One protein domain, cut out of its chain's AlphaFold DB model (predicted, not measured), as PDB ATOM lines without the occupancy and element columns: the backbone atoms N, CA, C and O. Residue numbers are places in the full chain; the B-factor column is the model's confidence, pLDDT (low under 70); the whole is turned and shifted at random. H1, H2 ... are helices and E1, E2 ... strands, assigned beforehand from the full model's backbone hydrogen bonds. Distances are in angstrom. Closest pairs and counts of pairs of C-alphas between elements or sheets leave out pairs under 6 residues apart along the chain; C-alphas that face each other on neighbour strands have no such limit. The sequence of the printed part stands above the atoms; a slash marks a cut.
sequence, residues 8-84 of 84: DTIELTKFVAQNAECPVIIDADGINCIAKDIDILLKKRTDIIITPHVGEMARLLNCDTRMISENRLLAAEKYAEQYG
ATOM      1  N   ASP A   8     -14.093 -48.200 -43.435       98.12
ATOM      2  CA  ASP A   8     -14.009 -47.682 -42.067       98.12
ATOM      3  C   ASP A   8     -14.639 -46.292 -41.933       98.12
ATOM      4  O   ASP A   8     -15.367 -46.028 -40.978       98.12
ATOM      5  N   THR A   9     -14.402 -45.395 -42.897       97.75
ATOM      6  CA  THR A   9     -15.000 -44.051 -42.861       97.75
ATOM      7  C   THR A   9     -16.501 -44.079 -43.125       97.75
ATOM      8  O   THR A   9     -17.222 -43.290 -42.521       97.75
ATOM      9  N   ILE A  10     -16.993 -45.029 -43.927       97.75
ATOM     10  CA  ILE A  10     -18.431 -45.268 -44.105       97.75
ATOM     11  C   ILE A  10     -19.074 -45.683 -42.780       97.75
ATOM     12  O   ILE A  10     -20.055 -45.065 -42.363       97.75
ATOM     13  N   GLU A  11     -18.520 -46.688 -42.101       97.81
ATOM     14  CA  GLU A  11     -19.052 -47.152 -40.815       97.81
ATOM     15  C   GLU A  11     -18.957 -46.071 -39.734       97.81
ATOM     16  O   GLU A  11     -19.909 -45.861 -38.982       97.81
ATOM     17  N   LEU A  12     -17.861 -45.306 -39.701       97.62
ATOM     18  CA  LEU A  12     -17.714 -44.180 -38.782       97.62
ATOM     19  C   LEU A  12     -18.782 -43.105 -39.021       97.62
ATOM     20  O   LEU A  12     -19.434 -42.669 -38.072       97.62
ATOM     21  N   THR A  13     -18.988 -42.675 -40.269       97.50
ATOM     22  CA  THR A  13     -20.003 -41.660 -40.586       97.50
ATOM     23  C   THR A  13     -21.407 -42.158 -40.243       97.50
ATOM     24  O   THR A  13     -22.187 -41.406 -39.658       97.50
ATOM     25  N   LYS A  14     -21.715 -43.433 -40.519       96.75
ATOM     26  CA  LYS A  14     -22.981 -44.067 -40.120       96.75
ATOM     27  C   LYS A  14     -23.171 -44.071 -38.608       96.75
ATOM     28  O   LYS A  14     -24.235 -43.683 -38.124       96.75
ATOM     29  N   PHE A  15     -22.139 -44.469 -37.867       97.06
ATOM     30  CA  PHE A  15     -22.170 -44.499 -36.411       97.06
ATOM     31  C   PHE A  15     -22.456 -43.109 -35.831       97.06
ATOM     32  O   PHE A  15     -23.347 -42.981 -34.990       97.06
ATOM     33  N   VAL A  16     -21.763 -42.069 -36.311       97.25
ATOM     34  CA  VAL A  16     -21.986 -40.685 -35.862       97.25
ATOM     35  C   VAL A  16     -23.402 -40.219 -36.200       97.25
ATOM     36  O   VAL A  16     -24.099 -39.744 -35.308       97.25
ATOM     37  N   ALA A  17     -23.866 -40.411 -37.440       96.44
ATOM     38  CA  ALA A  17     -25.201 -39.980 -37.868       96.44
ATOM     39  C   ALA A  17     -26.338 -40.599 -37.027       96.44
ATOM     40  O   ALA A  17     -27.365 -39.964 -36.807       96.44
ATOM     41  N   GLN A  18     -26.158 -41.825 -36.531       96.00
ATOM     42  CA  GLN A  18     -27.184 -42.549 -35.769       96.00
ATOM     43  C   GLN A  18     -27.103 -42.355 -34.250       96.00
ATOM     44  O   GLN A  18     -28.091 -42.588 -33.549       96.00
ATOM     45  N   ASN A  19     -25.932 -41.990 -33.720       96.88
ATOM     46  CA  ASN A  19     -25.681 -42.006 -32.275       96.88
ATOM     47  C   ASN A  19     -25.286 -40.650 -31.689       96.88
ATOM     48  O   ASN A  19     -25.228 -40.544 -30.468       96.88
ATOM     49  N   ALA A  20     -25.024 -39.626 -32.507       97.56
ATOM     50  CA  ALA A  20     -24.735 -38.292 -31.998       97.56
ATOM     51  C   ALA A  20     -25.892 -37.760 -31.133       97.56
ATOM     52  O   ALA A  20     -27.065 -37.874 -31.484       97.56
ATOM     53  N   GLU A  21     -25.538 -37.160 -29.996       97.00
ATOM     54  CA  GLU A  21     -26.473 -36.520 -29.057       97.00
ATOM     55  C   GLU A  21     -26.483 -34.989 -29.209       97.00
ATOM     56  O   GLU A  21     -27.079 -34.268 -28.413       97.00
ATOM     57  N   CYS A  22     -25.823 -34.477 -30.249       97.75
ATOM     58  CA  CYS A  22     -25.795 -33.070 -30.627       97.75
ATOM     59  C   CYS A  22     -26.096 -32.914 -32.127       97.75
ATOM     60  O   CYS A  22     -26.011 -33.900 -32.864       97.75
ATOM     61  N   PRO A  23     -26.470 -31.711 -32.599       97.75
ATOM     62  CA  PRO A  23     -26.630 -31.454 -34.028       97.75
ATOM     63  C   PRO A  23     -25.349 -31.759 -34.817       97.75
ATOM     64  O   PRO A  23     -24.248 -31.441 -34.362       97.75
ATOM     65  N   VAL A  24     -25.490 -32.344 -36.010       97.81
ATOM     66  CA  VAL A  24     -24.364 -32.773 -36.859       97.81
ATOM     67  C   VAL A  24     -24.396 -32.052 -38.203       97.81
ATOM     68  O   VAL A  24     -25.449 -31.916 -38.820       97.81
ATOM     69  N   ILE A  25     -23.227 -31.630 -38.691       97.94
ATOM     70  CA  ILE A  25     -23.042 -31.169 -40.072       97.94
ATOM     71  C   ILE A  25     -22.228 -32.226 -40.824       97.94
ATOM     72  O   ILE A  25     -21.137 -32.585 -40.380       97.94
ATOM     73  N   ILE A  26     -22.748 -32.728 -41.946       96.94
ATOM     74  CA  ILE A  26     -22.071 -33.706 -42.808       96.94
ATOM     75  C   ILE A  26     -21.726 -33.038 -44.142       96.94
ATOM     76  O   ILE A  26     -22.608 -32.583 -44.867       96.94
ATOM     77  N   ASP A  27     -20.436 -33.022 -44.476       97.06
ATOM     78  CA  ASP A  27     -19.898 -32.375 -45.675       97.06
ATOM     79  C   ASP A  27     -18.952 -33.306 -46.448       97.06
ATOM     80  O   ASP A  27     -18.441 -34.291 -45.902       97.06
ATOM     81  N   ALA A  28     -18.699 -32.976 -47.715       96.69
ATOM     82  CA  ALA A  28     -17.672 -33.581 -48.554       96.69
ATOM     83  C   ALA A  28     -17.692 -35.128 -48.555       96.69
ATOM     84  O   ALA A  28     -18.687 -35.774 -48.899       96.69
ATOM     85  N   ASP A  29     -16.587 -35.761 -48.139       97.00
ATOM     86  CA  ASP A  29     -16.467 -37.222 -48.050       97.00
ATOM     87  C   ASP A  29     -17.502 -37.854 -47.114       97.00
ATOM     88  O   ASP A  29     -17.909 -38.986 -47.361       97.00
ATOM     89  N   GLY A  30     -17.979 -37.135 -46.093       97.19
ATOM     90  CA  GLY A  30     -19.067 -37.602 -45.238       97.19
ATOM     91  C   GLY A  30     -20.362 -37.799 -46.027       97.19
ATOM     92  O   GLY A  30     -21.022 -38.825 -45.875       97.19
ATOM     93  N   ILE A  31     -20.682 -36.879 -46.944       97.31
ATOM     94  CA  ILE A  31     -21.842 -37.020 -47.839       97.31
ATOM     95  C   ILE A  31     -21.630 -38.210 -48.779       97.31
ATOM     96  O   ILE A  31     -22.521 -39.041 -48.950       97.31
ATOM     97  N   ASN A  32     -20.430 -38.349 -49.349       96.81
ATOM     98  CA  ASN A  32     -20.116 -39.480 -50.226       96.81
ATOM     99  C   ASN A  32     -20.171 -40.836 -49.491       96.81
ATOM    100  O   ASN A  32     -20.544 -41.838 -50.101       96.81
ATOM    101  N   CYS A  33     -19.848 -40.879 -48.194       97.31
ATOM    102  CA  CYS A  33     -19.937 -42.085 -47.367       97.31
ATOM    103  C   CYS A  33     -21.381 -42.556 -47.152       97.31
ATOM    104  O   CYS A  33     -21.627 -43.760 -47.077       97.31
ATOM    105  N   ILE A  34     -22.337 -41.626 -47.093       95.56
ATOM    106  CA  ILE A  34     -23.757 -41.935 -46.873       95.56
ATOM    107  C   ILE A  34     -24.559 -41.999 -48.177       95.56
ATOM    108  O   ILE A  34     -25.678 -42.491 -48.178       95.56
ATOM    109  N   ALA A  35     -23.991 -41.569 -49.308       94.50
ATOM    110  CA  ALA A  35     -24.692 -41.495 -50.592       94.50
ATOM    111  C   ALA A  35     -25.260 -42.837 -51.090       94.50
ATOM    112  O   ALA A  35     -26.202 -42.851 -51.874       94.50
ATOM    113  N   LYS A  36     -24.703 -43.972 -50.648       91.12
ATOM    114  CA  LYS A  36     -25.212 -45.313 -50.992       91.12
ATOM    115  C   LYS A  36     -26.345 -45.801 -50.083       91.12
ATOM    116  O   LYS A  36     -26.942 -46.829 -50.381       91.12
ATOM    117  N   ASP A  37     -26.577 -45.124 -48.966       93.06
ATOM    118  CA  ASP A  37     -27.486 -45.540 -47.899       93.06
ATOM    119  C   ASP A  37     -27.950 -44.297 -47.127       93.06
ATOM    120  O   ASP A  37     -27.630 -44.102 -45.957       93.06
ATOM    121  N   ILE A  38     -28.636 -43.393 -47.830       94.00
ATOM    122  CA  ILE A  38     -29.096 -42.111 -47.282       94.00
ATOM    123  C   ILE A  38     -30.168 -42.289 -46.197       94.00
ATOM    124  O   ILE A  38     -30.280 -41.464 -45.290       94.00
ATOM    125  N   ASP A  39     -30.899 -43.406 -46.228       94.69
ATOM    126  CA  ASP A  39     -31.962 -43.738 -45.275       94.69
ATOM    127  C   ASP A  39     -31.457 -43.841 -43.828       94.69
ATOM    128  O   ASP A  39     -32.248 -43.770 -42.885       94.69
ATOM    129  N   ILE A  40     -30.142 -43.942 -43.607       93.38
ATOM    130  CA  ILE A  40     -29.567 -43.826 -42.262       93.38
ATOM    131  C   ILE A  40     -29.925 -42.497 -41.586       93.38
ATOM    132  O   ILE A  40     -30.011 -42.460 -40.361       93.38
ATOM    133  N   LEU A  41     -30.151 -41.428 -42.362       94.62
ATOM    134  CA  LEU A  41     -30.517 -40.109 -41.847       94.62
ATOM    135  C   LEU A  41     -31.915 -40.113 -41.221       94.62
ATOM    136  O   LEU A  41     -32.177 -39.324 -40.322       94.62
ATOM    137  N   LEU A  42     -32.784 -41.057 -41.598       94.12
ATOM    138  CA  LEU A  42     -34.096 -41.250 -40.968       94.12
ATOM    139  C   LEU A  42     -33.989 -41.800 -39.537       94.12
ATOM    140  O   LEU A  42     -34.964 -41.782 -38.790       94.12
ATOM    141  N   LYS A  43     -32.812 -42.310 -39.151       93.19
ATOM    142  CA  LYS A  43     -32.525 -42.856 -37.814       93.19
ATOM    143  C   LYS A  43     -31.765 -41.870 -36.921       93.19
ATOM    144  O   LYS A  43     -31.299 -42.267 -35.852       93.19
ATOM    145  N   LYS A  44     -31.598 -40.617 -37.357       94.06
ATOM    146  CA  LYS A  44     -30.925 -39.569 -36.580       94.06
ATOM    147  C   LYS A  44     -31.662 -39.298 -35.267       94.06
ATOM    148  O   LYS A  44     -32.888 -39.359 -35.204       94.06
ATOM    149  N   ARG A  45     -30.906 -38.995 -34.209       94.81
ATOM    150  CA  ARG A  45     -31.455 -38.620 -32.889       94.81
ATOM    151  C   ARG A  45     -31.568 -37.108 -32.701       94.81
ATOM    152  O   ARG A  45     -32.259 -36.652 -31.797       94.81
ATOM    153  N   THR A  46     -30.871 -36.357 -33.542       95.12
ATOM    154  CA  THR A  46     -30.741 -34.899 -33.526       95.12
ATOM    155  C   THR A  46     -30.749 -34.372 -34.958       95.12
ATOM    156  O   THR A  46     -30.712 -35.150 -35.916       95.12
ATOM    157  N   ASP A  47     -30.798 -33.051 -35.113       95.31
ATOM    158  CA  ASP A  47     -30.760 -32.410 -36.425       95.31
ATOM    159  C   ASP A  47     -29.459 -32.736 -37.170       95.31
ATOM    160  O   ASP A  47     -28.357 -32.631 -36.620       95.31
ATOM    161  N   ILE A  48     -29.592 -33.092 -38.449       97.19
ATOM    162  CA  ILE A  48     -28.465 -33.288 -39.362       97.19
ATOM    163  C   ILE A  48     -28.598 -32.312 -40.523       97.19
ATOM    164  O   ILE A  48     -29.579 -32.338 -41.263       97.19
ATOM    165  N   ILE A  49     -27.572 -31.487 -40.704       97.06
ATOM    166  CA  ILE A  49     -27.434 -30.570 -41.833       97.06
ATOM    167  C   ILE A  49     -26.413 -31.163 -42.801       97.06
ATOM    168  O   ILE A  49     -25.344 -31.609 -42.387       97.06
ATOM    169  N   ILE A  50     -26.717 -31.140 -44.096       96.62
ATOM    170  CA  ILE A  50     -25.755 -31.492 -45.146       96.62
ATOM    171  C   ILE A  50     -25.413 -30.269 -45.993       96.62
ATOM    172  O   ILE A  50     -26.249 -29.381 -46.174       96.62
ATOM    173  N   THR A  51     -24.204 -30.235 -46.549       96.50
ATOM    174  CA  THR A  51     -23.715 -29.115 -47.376       96.50
ATOM    175  C   THR A  51     -23.265 -29.549 -48.777       96.50
ATOM    176  O   THR A  51     -22.168 -29.199 -49.204       96.50
ATOM    177  N   PRO A  52     -24.086 -30.302 -49.535       96.19
ATOM    178  CA  PRO A  52     -23.648 -30.895 -50.788       96.19
ATOM    179  C   PRO A  52     -23.408 -29.842 -51.869       96.19
ATOM    180  O   PRO A  52     -24.235 -28.957 -52.110       96.19
ATOM    181  N   HIS A  53     -22.344 -30.024 -52.643       95.12
ATOM    182  CA  HIS A  53     -22.281 -29.448 -53.982       95.12
ATOM    183  C   HIS A  53     -23.156 -30.258 -54.967       95.12
ATOM    184  O   HIS A  53     -23.605 -31.367 -54.677       95.12
ATOM    185  N   VAL A  54     -23.340 -29.772 -56.203       96.25
ATOM    186  CA  VAL A  54     -24.211 -30.412 -57.225       96.25
ATOM    187  C   VAL A  54     -23.905 -31.903 -57.429       96.25
ATOM    188  O   VAL A  54     -24.813 -32.727 -57.423       96.25
ATOM    189  N   GLY A  55     -22.627 -32.262 -57.582       95.75
ATOM    190  CA  GLY A  55     -22.208 -33.660 -57.741       95.75
ATOM    191  C   GLY A  55     -22.488 -34.570 -56.536       95.75
ATOM    192  O   GLY A  55     -22.818 -35.733 -56.728       95.75
ATOM    193  N   GLU A  56     -22.383 -34.062 -55.310       96.75
ATOM    194  CA  GLU A  56     -22.686 -34.815 -54.091       96.75
ATOM    195  C   GLU A  56     -24.184 -35.027 -53.955       96.75
ATOM    196  O   GLU A  56     -24.609 -36.156 -53.742       96.75
ATOM    197  N   MET A  57     -24.985 -33.983 -54.187       96.06
ATOM    198  CA  MET A  57     -26.444 -34.087 -54.174       96.06
ATOM    199  C   MET A  57     -26.944 -35.081 -55.231       96.06
ATOM    200  O   MET A  57     -27.819 -35.893 -54.955       96.06
ATOM    201  N   ALA A  58     -26.353 -35.064 -56.429       95.31
ATOM    202  CA  ALA A  58     -26.682 -36.011 -57.492       95.31
ATOM    203  C   ALA A  58     -26.394 -37.466 -57.089       95.31
ATOM    204  O   ALA A  58     -27.228 -38.341 -57.307       95.31
ATOM    205  N   ARG A  59     -25.244 -37.733 -56.450       95.00
ATOM    206  CA  ARG A  59     -24.926 -39.069 -55.914       95.00
ATOM    207  C   ARG A  59     -25.890 -39.470 -54.802       95.00
ATOM    208  O   ARG A  59     -26.367 -40.595 -54.799       95.00
ATOM    209  N   LEU A  60     -26.159 -38.545 -53.889       93.31
ATOM    210  CA  LEU A  60     -26.993 -38.742 -52.710       93.31
ATOM    211  C   LEU A  60     -28.452 -39.063 -53.078       93.31
ATOM    212  O   LEU A  60     -29.052 -39.954 -52.491       93.31
ATOM    213  N   LEU A  61     -29.000 -38.377 -54.085       91.62
ATOM    214  CA  LEU A  61     -30.359 -38.592 -54.601       91.62
ATOM    215  C   LEU A  61     -30.420 -39.582 -55.776       91.62
ATOM    216  O   LEU A  61     -31.481 -39.758 -56.372       91.62
ATOM    217  N   ASN A  62     -29.293 -40.212 -56.125       91.69
ATOM    218  CA  ASN A  62     -29.157 -41.139 -57.248       91.69
ATOM    219  C   ASN A  62     -29.766 -40.607 -58.567       91.69
ATOM    220  O   ASN A  62     -30.584 -41.263 -59.214       91.69
ATOM    221  N   CYS A  63     -29.381 -39.394 -58.963       90.94
ATOM    222  CA  CYS A  63     -29.864 -38.734 -60.173       90.94
ATOM    223  C   CYS A  63     -28.728 -38.049 -60.952       90.94
ATOM    224  O   CYS A  63     -27.575 -38.020 -60.521       90.94
ATOM    225  N   ASP A  64     -29.033 -37.519 -62.138       94.31
ATOM    226  CA  ASP A  64     -28.027 -36.867 -62.979       94.31
ATOM    227  C   ASP A  64     -27.643 -35.470 -62.452       94.31
ATOM    228  O   ASP A  64     -28.489 -34.673 -62.040       94.31
ATOM    229  N   THR A  65     -26.354 -35.129 -62.523       95.31
ATOM    230  CA  THR A  65     -25.849 -33.806 -62.111       95.31
ATOM    231  C   THR A  65     -26.513 -32.641 -62.846       95.31
ATOM    232  O   THR A  65     -26.718 -31.584 -62.245       95.31
ATOM    233  N   ARG A  66     -26.901 -32.828 -64.111       96.19
ATOM    234  CA  ARG A  66     -27.635 -31.846 -64.908       96.19
ATOM    235  C   ARG A  66     -29.003 -31.568 -64.304       96.19
ATOM    236  O   ARG A  66     -29.336 -30.400 -64.119       96.19
ATOM    237  N   MET A  67     -29.727 -32.615 -63.902       94.12
ATOM    238  CA  MET A  67     -31.040 -32.495 -63.256       94.12
ATOM    239  C   MET A  67     -30.955 -31.662 -61.976       94.12
ATOM    240  O   MET A  67     -31.759 -30.751 -61.791       94.12
ATOM    241  N   ILE A  68     -29.944 -31.916 -61.138       96.12
ATOM    242  CA  ILE A  68     -29.685 -31.108 -59.937       96.12
ATOM    243  C   ILE A  68     -29.310 -29.673 -60.310       96.12
ATOM    244  O   ILE A  68     -29.803 -28.725 -59.703       96.12
ATOM    245  N   SER A  69     -28.437 -29.490 -61.303       95.38
ATOM    246  CA  SER A  69     -27.948 -28.164 -61.688       95.38
ATOM    247  C   SER A  69     -29.051 -27.247 -62.223       95.38
ATOM    248  O   SER A  69     -29.018 -26.052 -61.925       95.38
ATOM    249  N   GLU A  70     -30.019 -27.812 -62.953       96.56
ATOM    250  CA  GLU A  70     -31.167 -27.117 -63.543       96.56
ATOM    251  C   GLU A  70     -32.302 -26.911 -62.517       96.56
ATOM    252  O   GLU A  70     -33.070 -25.963 -62.647       96.56
ATOM    253  N   ASN A  71     -32.374 -27.732 -61.456       95.38
ATOM    254  CA  ASN A  71     -33.468 -27.734 -60.471       95.38
ATOM    255  C   ASN A  71     -32.977 -27.658 -59.011       95.38
ATOM    256  O   ASN A  71     -33.477 -28.368 -58.140       95.38
ATOM    257  N   ARG A  72     -31.988 -26.802 -58.721       94.31
ATOM    258  CA  ARG A  72     -31.299 -26.768 -57.411       94.31
ATOM    259  C   ARG A  72     -32.234 -26.604 -56.213       94.31
ATOM    260  O   ARG A  72     -32.060 -27.300 -55.219       94.31
ATOM    261  N   LEU A  73     -33.198 -25.684 -56.310       95.81
ATOM    262  CA  LEU A  73     -34.142 -25.413 -55.223       95.81
ATOM    263  C   LEU A  73     -35.043 -26.626 -54.979       95.81
ATOM    264  O   LEU A  73     -35.105 -27.119 -53.862       95.81
ATOM    265  N   LEU A  74     -35.637 -27.166 -56.046       94.19
ATOM    266  CA  LEU A  74     -36.492 -28.349 -55.973       94.19
ATOM    267  C   LEU A  74     -35.743 -29.565 -55.410       94.19
ATOM    268  O   LEU A  74     -36.300 -30.323 -54.625       94.19
ATOM    269  N   ALA A  75     -34.477 -29.759 -55.790       94.19
ATOM    270  CA  ALA A  75     -33.653 -30.832 -55.243       94.19
ATOM    271  C   ALA A  75     -33.407 -30.664 -53.735       94.19
ATOM    272  O   ALA A  75     -33.489 -31.640 -52.992       94.19
ATOM    273  N   ALA A  76     -33.132 -29.437 -53.281       94.88
ATOM    274  CA  ALA A  76     -32.963 -29.136 -51.862       94.88
ATOM    275  C   ALA A  76     -34.267 -29.335 -51.075       94.88
ATOM    276  O   ALA A  76     -34.245 -29.952 -50.013       94.88
ATOM    277  N   GLU A  77     -35.400 -28.881 -51.616       94.56
ATOM    278  CA  GLU A  77     -36.731 -29.089 -51.035       94.56
ATOM    279  C   GLU A  77     -37.058 -30.579 -50.923       94.56
ATOM    280  O   GLU A  77     -37.407 -31.045 -49.846       94.56
ATOM    281  N   LYS A  78     -36.865 -31.355 -51.997       91.31
ATOM    282  CA  LYS A  78     -37.112 -32.805 -51.999       91.31
ATOM    283  C   LYS A  78     -36.247 -33.549 -50.990       91.31
ATOM    284  O   LYS A  78     -36.743 -34.440 -50.307       91.31
ATOM    285  N   TYR A  79     -34.973 -33.175 -50.881       94.06
ATOM    286  CA  TYR A  79     -34.096 -33.714 -49.848       94.06
ATOM    287  C   TYR A  79     -34.630 -33.390 -48.443       94.06
ATOM    288  O   TYR A  79     -34.756 -34.291 -47.618       94.06
ATOM    289  N   ALA A  80     -34.976 -32.126 -48.183       94.06
ATOM    290  CA  ALA A  80     -35.454 -31.684 -46.876       94.06
ATOM    291  C   ALA A  80     -36.812 -32.302 -46.496       94.06
ATOM    292  O   ALA A  80     -37.011 -32.663 -45.344       94.06
ATOM    293  N   GLU A  81     -37.731 -32.484 -47.449       92.38
ATOM    294  CA  GLU A  81     -39.021 -33.151 -47.219       92.38
ATOM    295  C   GLU A  81     -38.856 -34.608 -46.770       92.38
ATOM    296  O   GLU A  81     -39.645 -35.098 -45.965       92.38
ATOM    297  N   GLN A  82     -37.862 -35.311 -47.318       91.81
ATOM    298  CA  GLN A  82     -37.702 -36.745 -47.097       91.81
ATOM    299  C   GLN A  82     -36.747 -37.075 -45.944       91.81
ATOM    300  O   GLN A  82     -37.001 -38.028 -45.215       91.81
ATOM    301  N   TYR A  83     -35.661 -36.314 -45.782       92.62
ATOM    302  CA  TYR A  83     -34.571 -36.620 -44.842       92.62
ATOM    303  C   TYR A  83     -34.256 -35.485 -43.857       92.62
ATOM    304  O   TYR A  83     -33.382 -35.658 -42.997       92.62
ATOM    305  N   GLY A  84     -34.918 -34.330 -44.008       81.69
ATOM    306  CA  GLY A  84     -34.761 -33.134 -43.172       81.69
ATOM    307  C   GLY A  84     -35.140 -33.345 -41.721       81.69
ATOM    308  O   GLY A  84     -35.806 -34.346 -41.379       81.69
TER     309      GLY A  84
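AT A GLANCE: This is residues 8 to 84 of the 84 residues of a protein of Rhizobium sp. KAs_5_22 (UniProt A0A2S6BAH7). Two very short parallel strands, E1 and E2, lie side by side as a small wall, with H1 and H3 over one face and H2 near the end toward which the strands run. Beyond that end the second half makes a helical extension: H4 packs on H2, H5 makes the far end, and H6 folds back toward E2 and H3. The printed part has 77 residues, with six named helices and two named strands in the order H1, E1, H2, H3, E2, H4, H5, H6; the sheet's order is E1, E2. The class is mostly helix. The whole is compact, with a radius of gyration of the C-alphas of 12.0 A and spans of 36 by 25 by 16 A.

IN THESE COORDINATES: H1, residues 8 to 19, begins with C-alpha 8 at (-14.009, -47.682, -42.067) and is 16.3 A long. E1 is residues 24 to 26, H2 residues 29 to 34, and H3 residues 38 to 43, 10.1 A long. E2 is residues 48 to 50, with C-alpha 48 at (-28.465, -33.288, -39.362). H4 is residues 54 to 60, 9.9 A long, and H5 is residues 65 to 70. H6, residues 72 to 83, is 16.3 A long and ends with C-alpha 83 at (-34.571, -36.620, -44.842).

HOW THE PARTS SIT: E1 and E2 are parallel at 24 degrees, with N 26 and O 49 within hydrogen-bond range at 2.9 A. With H2 and H3 between them they form a strand-helix-strand unit, two parallel neighbour strands joined through helices, and its crossover is right-handed. H1 touches H2 with residues 9 to 14 alone, the closest C-alphas being those of Ile 10 and Cys 33, 4.8 A apart. H1 touches H3 with residues 14 to 18 alone, the closest C-alphas being those of Gln 18 and Lys 43, 5.7 A apart. H2 touches H4 at a shallow tilt of 33 degrees, only just short of steep, the same way; the C-alphas of Asn 32 and Glu 56 are closest, at 6.6 A. H4 touches H5 at a steep tilt of 58 degrees, opposite ways, with the C-alphas of Ala 58 and Thr 65 closest at 5.2 A. H6 only just touches H3, with 3 pairs of C-alphas within 8 A and residue 83 alone; the closest are those of Leu 42 and Tyr 83, 6.1 A apart. E2 and H6 are near each other, with 5 pairs of C-alphas within 10 A. H1 and H5 are apart. In H1, H2, H4, H5 and H6 every O i to N i+4 pair is within hydrogen-bond range; H3 has 0 of 2, but 3 of 3 O i to N i+3 pairs.

THE WHOLE: The two C-alphas farthest apart are those of Glu 21 and Arg 66, at 36.2 A. The printed part has no cut, and each link between successive elements is tight. The mean pLDDT of the printed part is 95.3, and no printed residue is under 70.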